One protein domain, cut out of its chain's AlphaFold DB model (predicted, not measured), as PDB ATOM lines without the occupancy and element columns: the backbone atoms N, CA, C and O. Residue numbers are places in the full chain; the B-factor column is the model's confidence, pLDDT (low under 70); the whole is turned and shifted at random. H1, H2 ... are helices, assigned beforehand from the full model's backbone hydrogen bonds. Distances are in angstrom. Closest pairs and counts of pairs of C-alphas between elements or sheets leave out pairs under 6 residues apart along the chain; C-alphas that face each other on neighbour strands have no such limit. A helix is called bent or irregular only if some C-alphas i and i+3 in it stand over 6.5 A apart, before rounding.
ATOM      1  N   LEU A  64     126.315 146.499 124.591       78.88
ATOM      2  CA  LEU A  64     126.400 147.948 124.799       78.88
ATOM      3  C   LEU A  64     125.721 148.358 126.114       78.88
ATOM      4  O   LEU A  64     126.289 149.114 126.897       78.88
ATOM      5  N   PHE A  65     124.563 147.766 126.413       70.12
ATOM      6  CA  PHE A  65     123.889 147.937 127.701       70.12
ATOM      7  C   PHE A  65     124.750 147.456 128.885       70.12
ATOM      8  O   PHE A  65     124.867 148.131 129.917       70.12
ATOM      9  N   GLY A  66     125.387 146.291 128.734       75.00
ATOM     10  CA  GLY A  66     126.315 145.743 129.721       75.00
ATOM     11  C   GLY A  66     127.581 146.589 129.878       75.00
ATOM     12  O   GLY A  66     128.064 146.748 130.998       75.00
ATOM     13  N   TYR A  67     128.087 147.172 128.789       77.69
ATOM     14  CA  TYR A  67     129.245 148.065 128.791       77.69
ATOM     15  C   TYR A  67     128.971 149.343 129.586       77.69
ATOM     16  O   TYR A  67     129.742 149.656 130.494       77.69
ATOM     17  N   ASP A  68     127.848 150.019 129.338       73.25
ATOM     18  CA  ASP A  68     127.474 151.228 130.079       73.25
ATOM     19  C   ASP A  68     127.299 150.912 131.573       73.25
ATOM     20  O   ASP A  68     127.853 151.586 132.447       73.25
ATOM     21  N   THR A  69     126.628 149.800 131.886       69.38
ATOM     22  CA  THR A  69     126.472 149.327 133.269       69.38
ATOM     23  C   THR A  69     127.824 148.973 133.909       69.38
ATOM     24  O   THR A  69     128.053 149.288 135.081       69.38
ATOM     25  N   GLY A  70     128.746 148.359 133.169       73.12
ATOM     26  CA  GLY A  70     130.072 147.956 133.639       73.12
ATOM     27  C   GLY A  70     131.000 149.143 133.894       73.12
ATOM     28  O   GLY A  70     131.510 149.288 135.006       73.12
ATOM     29  N   VAL A  71     131.143 150.040 132.915       73.19
ATOM     30  CA  VAL A  71     132.000 151.236 132.992       73.19
ATOM     31  C   VAL A  71     131.579 152.133 134.147       73.19
ATOM     32  O   VAL A  71     132.422 152.530 134.950       73.19
ATOM     33  N   ILE A  72     130.276 152.377 134.309       65.31
ATOM     34  CA  ILE A  72     129.762 153.182 135.426       65.31
ATOM     35  C   ILE A  72     130.013 152.472 136.773       65.31
ATOM     36  O   ILE A  72     130.117 153.112 137.812       65.31
ATOM     37  N   SER A  73     130.101 151.135 136.797       65.00
ATOM     38  CA  SER A  73     130.409 150.377 138.026       65.00
ATOM     39  C   SER A  73     131.874 150.524 138.409       65.00
ATOM     40  O   SER A  73     132.196 150.757 139.573       65.00
ATOM     41  N   SER A  74     132.755 150.426 137.414       65.25
ATOM     42  CA  SER A  74     134.196 150.589 137.583       65.25
ATOM     43  C   SER A  74     134.571 152.012 137.999       65.25
ATOM     44  O   SER A  74     135.455 152.183 138.835       65.25
ATOM     45  N   THR A  75     133.885 153.037 137.480       64.69
ATOM     46  CA  THR A  75     134.151 154.431 137.871       64.69
ATOM     47  C   THR A  75     133.693 154.742 139.297       64.69
ATOM     48  O   THR A  75     134.433 155.395 140.029       64.69
ATOM     49  N   LEU A  76     132.542 154.219 139.738       55.50
ATOM     50  CA  LEU A  76     132.048 154.372 141.117       55.50
ATOM     51  C   LEU A  76     132.981 153.737 142.160       55.50
ATOM     52  O   LEU A  76     133.184 154.314 143.225       55.50
ATOM     53  N   THR A  90     124.293 157.721 140.408       56.56
ATOM     54  CA  THR A  90     124.197 156.356 140.969       56.56
ATOM     55  C   THR A  90     122.771 155.789 140.941       56.56
ATOM     56  O   THR A  90     122.587 154.594 140.704       56.56
ATOM     57  N   LEU A  91     121.755 156.634 141.159       59.38
ATOM     58  CA  LEU A  91     120.350 156.209 141.199       59.38
ATOM     59  C   LEU A  91     119.829 155.812 139.813       59.38
ATOM     60  O   LEU A  91     119.266 154.727 139.670       59.38
ATOM     61  N   ASP A  92     120.104 156.622 138.792       61.00
ATOM     62  CA  ASP A  92     119.632 156.397 137.418       61.00
ATOM     63  C   ASP A  92     120.114 155.060 136.855       61.00
ATOM     64  O   ASP A  92     119.368 154.332 136.201       61.00
ATOM     65  N   LYS A  93     121.346 154.675 137.197       63.44
ATOM     66  CA  LYS A  93     121.925 153.393 136.803       63.44
ATOM     67  C   LYS A  93     121.188 152.203 137.426       63.44
ATOM     68  O   LYS A  93     120.906 151.211 136.754       63.44
ATOM     69  N   SER A  94     120.894 152.285 138.722       67.75
ATOM     70  CA  SER A  94     120.176 151.219 139.429       67.75
ATOM     71  C   SER A  94     118.725 151.094 138.953       67.75
ATOM     72  O   SER A  94     118.190 149.988 138.868       67.75
ATOM     73  N   LEU A  95     118.114 152.214 138.559       70.25
ATOM     74  CA  LEU A  95     116.786 152.245 137.956       70.25
ATOM     75  C   LEU A  95     116.793 151.614 136.559       70.25
ATOM     76  O   LEU A  95     115.962 150.754 136.291       70.25
ATOM     77  N   ILE A  96     117.768 151.931 135.699       70.12
ATOM     78  CA  ILE A  96     117.852 151.333 134.353       70.12
ATOM     79  C   ILE A  96     117.999 149.800 134.413       70.12
ATOM     80  O   ILE A  96     117.339 149.077 133.660       70.12
ATOM     81  N   THR A  97     118.835 149.298 135.333       74.38
ATOM     82  CA  THR A  97     119.118 147.858 135.444       74.38
ATOM     83  C   THR A  97     117.938 147.099 136.052       74.38
ATOM     84  O   THR A  97     117.555 146.039 135.561       74.38
ATOM     85  N   SER A  98     117.284 147.674 137.067       78.19
ATOM     86  CA  SER A  98     116.100 147.073 137.694       78.19
ATOM     87  C   SER A  98     114.884 147.089 136.770       78.19
ATOM     88  O   SER A  98     114.194 146.076 136.683       78.19
ATOM     89  N   CYS A  99     114.654 148.173 136.021       77.50
ATOM     90  CA  CYS A  99     113.606 148.228 135.003       77.50
ATOM     91  C   CYS A  99     113.847 147.204 133.886       77.50
ATOM     92  O   CYS A  99     112.894 146.561 133.459       77.50
ATOM     93  N   THR A 100     115.100 147.007 133.456       77.06
ATOM     94  CA  THR A 100     115.471 145.961 132.486       77.06
ATOM     95  C   THR A 100     115.134 144.570 133.006       77.06
ATOM     96  O   THR A 100     114.430 143.824 132.328       77.06
ATOM     97  N   SER A 101     115.575 144.227 134.218       80.38
ATOM     98  CA  SER A 101     115.277 142.923 134.819       80.38
ATOM     99  C   SER A 101     113.775 142.726 135.020       80.38
ATOM    100  O   SER A 101     113.251 141.654 134.739       80.38
ATOM    101  N   PHE A 102     113.059 143.771 135.440       82.69
ATOM    102  CA  PHE A 102     111.606 143.738 135.591       82.69
ATOM    103  C   PHE A 102     110.889 143.508 134.252       82.69
ATOM    104  O   PHE A 102     110.021 142.641 134.160       82.69
ATOM    105  N   PHE A 103     111.282 144.220 133.192       80.81
ATOM    106  CA  PHE A 103     110.742 143.995 131.851       80.81
ATOM    107  C   PHE A 103     111.094 142.610 131.311       80.81
ATOM    108  O   PHE A 103     110.235 141.983 130.702       80.81
ATOM    109  N   ALA A 104     112.302 142.101 131.557       80.56
ATOM    110  CA  ALA A 104     112.699 140.754 131.150       80.56
ATOM    111  C   ALA A 104     111.853 139.677 131.848       80.56
ATOM    112  O   ALA A 104     111.385 138.744 131.195       80.56
ATOM    113  N   LEU A 105     111.594 139.846 133.151       86.75
ATOM    114  CA  LEU A 105     110.721 138.959 133.922       86.75
ATOM    115  C   LEU A 105     109.291 138.944 133.374       86.75
ATOM    116  O   LEU A 105     108.705 137.873 133.247       86.75
ATOM    117  N   LEU A 106     108.740 140.106 133.012       85.06
ATOM    118  CA  LEU A 106     107.399 140.181 132.423       85.06
ATOM    119  C   LEU A 106     107.358 139.685 130.968       85.06
ATOM    120  O   LEU A 106     106.400 139.031 130.565       85.06
ATOM    121  N   ALA A 107     108.387 139.974 130.174       80.19
ATOM    122  CA  ALA A 107     108.429 139.643 128.753       80.19
ATOM    123  C   ALA A 107     108.670 138.151 128.491       80.19
ATOM    124  O   ALA A 107     108.185 137.646 127.478       80.19
ATOM    125  N   SER A 108     109.385 137.446 129.375       84.25
ATOM    126  CA  SER A 108     109.701 136.017 129.226       84.25
ATOM    127  C   SER A 108     108.450 135.136 129.028       84.25
ATOM    128  O   SER A 108     108.310 134.545 127.950       84.25
ATOM    129  N   PRO A 109     107.472 135.103 129.960       85.00
ATOM    130  CA  PRO A 109     106.269 134.289 129.782       85.00
ATOM    131  C   PRO A 109     105.380 134.810 128.644       85.00
ATOM    132  O   PRO A 109     104.819 134.019 127.887       85.00
ATOM    133  N   CYS A 110     105.284 136.133 128.462       80.00
ATOM    134  CA  CYS A 110     104.501 136.719 127.373       80.00
ATOM    135  C   CYS A 110     105.028 136.312 125.991       80.00
ATOM    136  O   CYS A 110     104.236 136.014 125.101       80.00
ATOM    137  N   THR A 111     106.349 136.275 125.808       77.88
ATOM    138  CA  THR A 111     106.978 135.915 124.529       77.88
ATOM    139  C   THR A 111     106.798 134.433 124.220       77.88
ATOM    140  O   THR A 111     106.516 134.102 123.071       77.88
ATOM    141  N   GLY A 112     106.894 133.555 125.226       78.12
ATOM    142  CA  GLY A 112     106.647 132.118 125.065       78.12
ATOM    143  C   GLY A 112     105.218 131.825 124.600       78.12
ATOM    144  O   GLY A 112     105.017 131.237 123.540       78.12
ATOM    145  N   LEU A 113     104.222 132.359 125.315       77.94
ATOM    146  CA  LEU A 113     102.810 132.175 124.954       77.94
ATOM    147  C   LEU A 113     102.476 132.753 123.572       77.94
ATOM    148  O   LEU A 113     101.706 132.166 122.808       77.94
ATOM    149  N   LEU A 114     103.057 133.906 123.229       74.50
ATOM    150  CA  LEU A 114     102.837 134.532 121.928       74.50
ATOM    151  C   LEU A 114     103.513 133.745 120.792       74.50
ATOM    152  O   LEU A 114     102.974 133.702 119.681       74.50
ATOM    153  N   ALA A 115     104.660 133.110 121.059       75.94
ATOM    154  CA  ALA A 115     105.399 132.300 120.087       75.94
ATOM    155  C   ALA A 115     104.642 131.030 119.719       75.94
ATOM    156  O   ALA A 115     104.593 130.677 118.533       75.94
ATOM    157  N   ASP A 116     103.998 130.423 120.709       75.31
ATOM    158  CA  ASP A 116     103.188 129.225 120.526       75.31
ATOM    159  C   ASP A 116     101.856 129.539 119.828       75.31
ATOM    160  O   ASP A 116     101.409 128.771 118.977       75.31
ATOM    161  N   ALA A 117     101.248 130.699 120.108       76.19
ATOM    162  CA  ALA A 117      99.952 131.075 119.536       76.19
ATOM    163  C   ALA A 117     100.020 131.629 118.096       76.19
ATOM    164  O   ALA A 117      99.150 131.325 117.280       76.19
ATOM    165  N   TYR A 118     101.022 132.456 117.766       70.75
ATOM    166  CA  TYR A 118     101.092 133.185 116.482       70.75
ATOM    167  C   TYR A 118     102.228 132.717 115.557       70.75
ATOM    168  O   TYR A 118     102.386 133.238 114.444       70.75
ATOM    169  N   GLY A 119     103.011 131.729 115.999       71.50
ATOM    170  CA  GLY A 119     104.154 131.178 115.280       71.50
ATOM    171  C   GLY A 119     105.426 132.024 115.416       71.50
ATOM    172  O   GLY A 119     105.400 133.258 115.417       71.50
TER     173      GLY A 119
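Overview. This is residues 64 to 76 and 90 to 119 of the 157 residues of the protein "MFS domain-containing protein" of Leptosphaeria maculans (strain JN3 / isolate v23.1.3 / race Av1-4-5-6-7-8) (UniProt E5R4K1). One long helix, H2, bent into two arms at a steep angle, makes the length of this model, and a shorter helix, H1, lies loosely beside the first arm, H2a, running the opposite way. Residues 101 to 119 stick out free of H1. The printed part has 43 residues with two named helices, H1 then H2 along the chain, and no named strand; the class is all helix. It is extended, with a radius of gyration of the C-alphas of 14.7 A and spans of 45 by 18 by 9 A.

Along the chain. H2, residues 90 to 118, was assigned as one helix by its hydrogen bonds, but it is bent: C-alphas 106 and 109 are 6.6 A apart. Arm H2a, residues 90 to 106, is 24.8 A long and begins with C-alpha 90 at (124.197, 156.356, 140.969). Arm H2b, residues 109 to 118, is 14.3 A long and ends with C-alpha 118 at (101.092, 133.185, 116.482). H1, residues 64 to 76, is 18.4 A long, and C-alpha 64 is at (126.400, 147.948, 124.799).

Arrangement. H2a and H2b stand at a steep tilt of 41 degrees. H1 and H2a only just touch, with 3 pairs of C-alphas within 8 A, through residues 69 to 72 of H1 and 93 to 97 of H2a alone; their closest C-alphas, those of Thr 69 and Lys 93, are 7.0 A apart. They run opposite ways at a shallow tilt of 34 degrees, only just short of steep. H1 and H2b are apart. In H1, H2a and H2b every O i to N i+4 pair is within hydrogen-bond range.

Size, cuts and confidence. The two C-alphas farthest apart, those of Thr 75 and Ala 117, are 45.3 A apart. Residues 77 to 89 are not printed, and across this cut, which holds the link from H1 to H2, C-alphas 76 and 90 are 8.1 A apart. The mean pLDDT of the printed part is 73.6; residue 69, residues 72 to 76 and residues 90 to 94 are under 70.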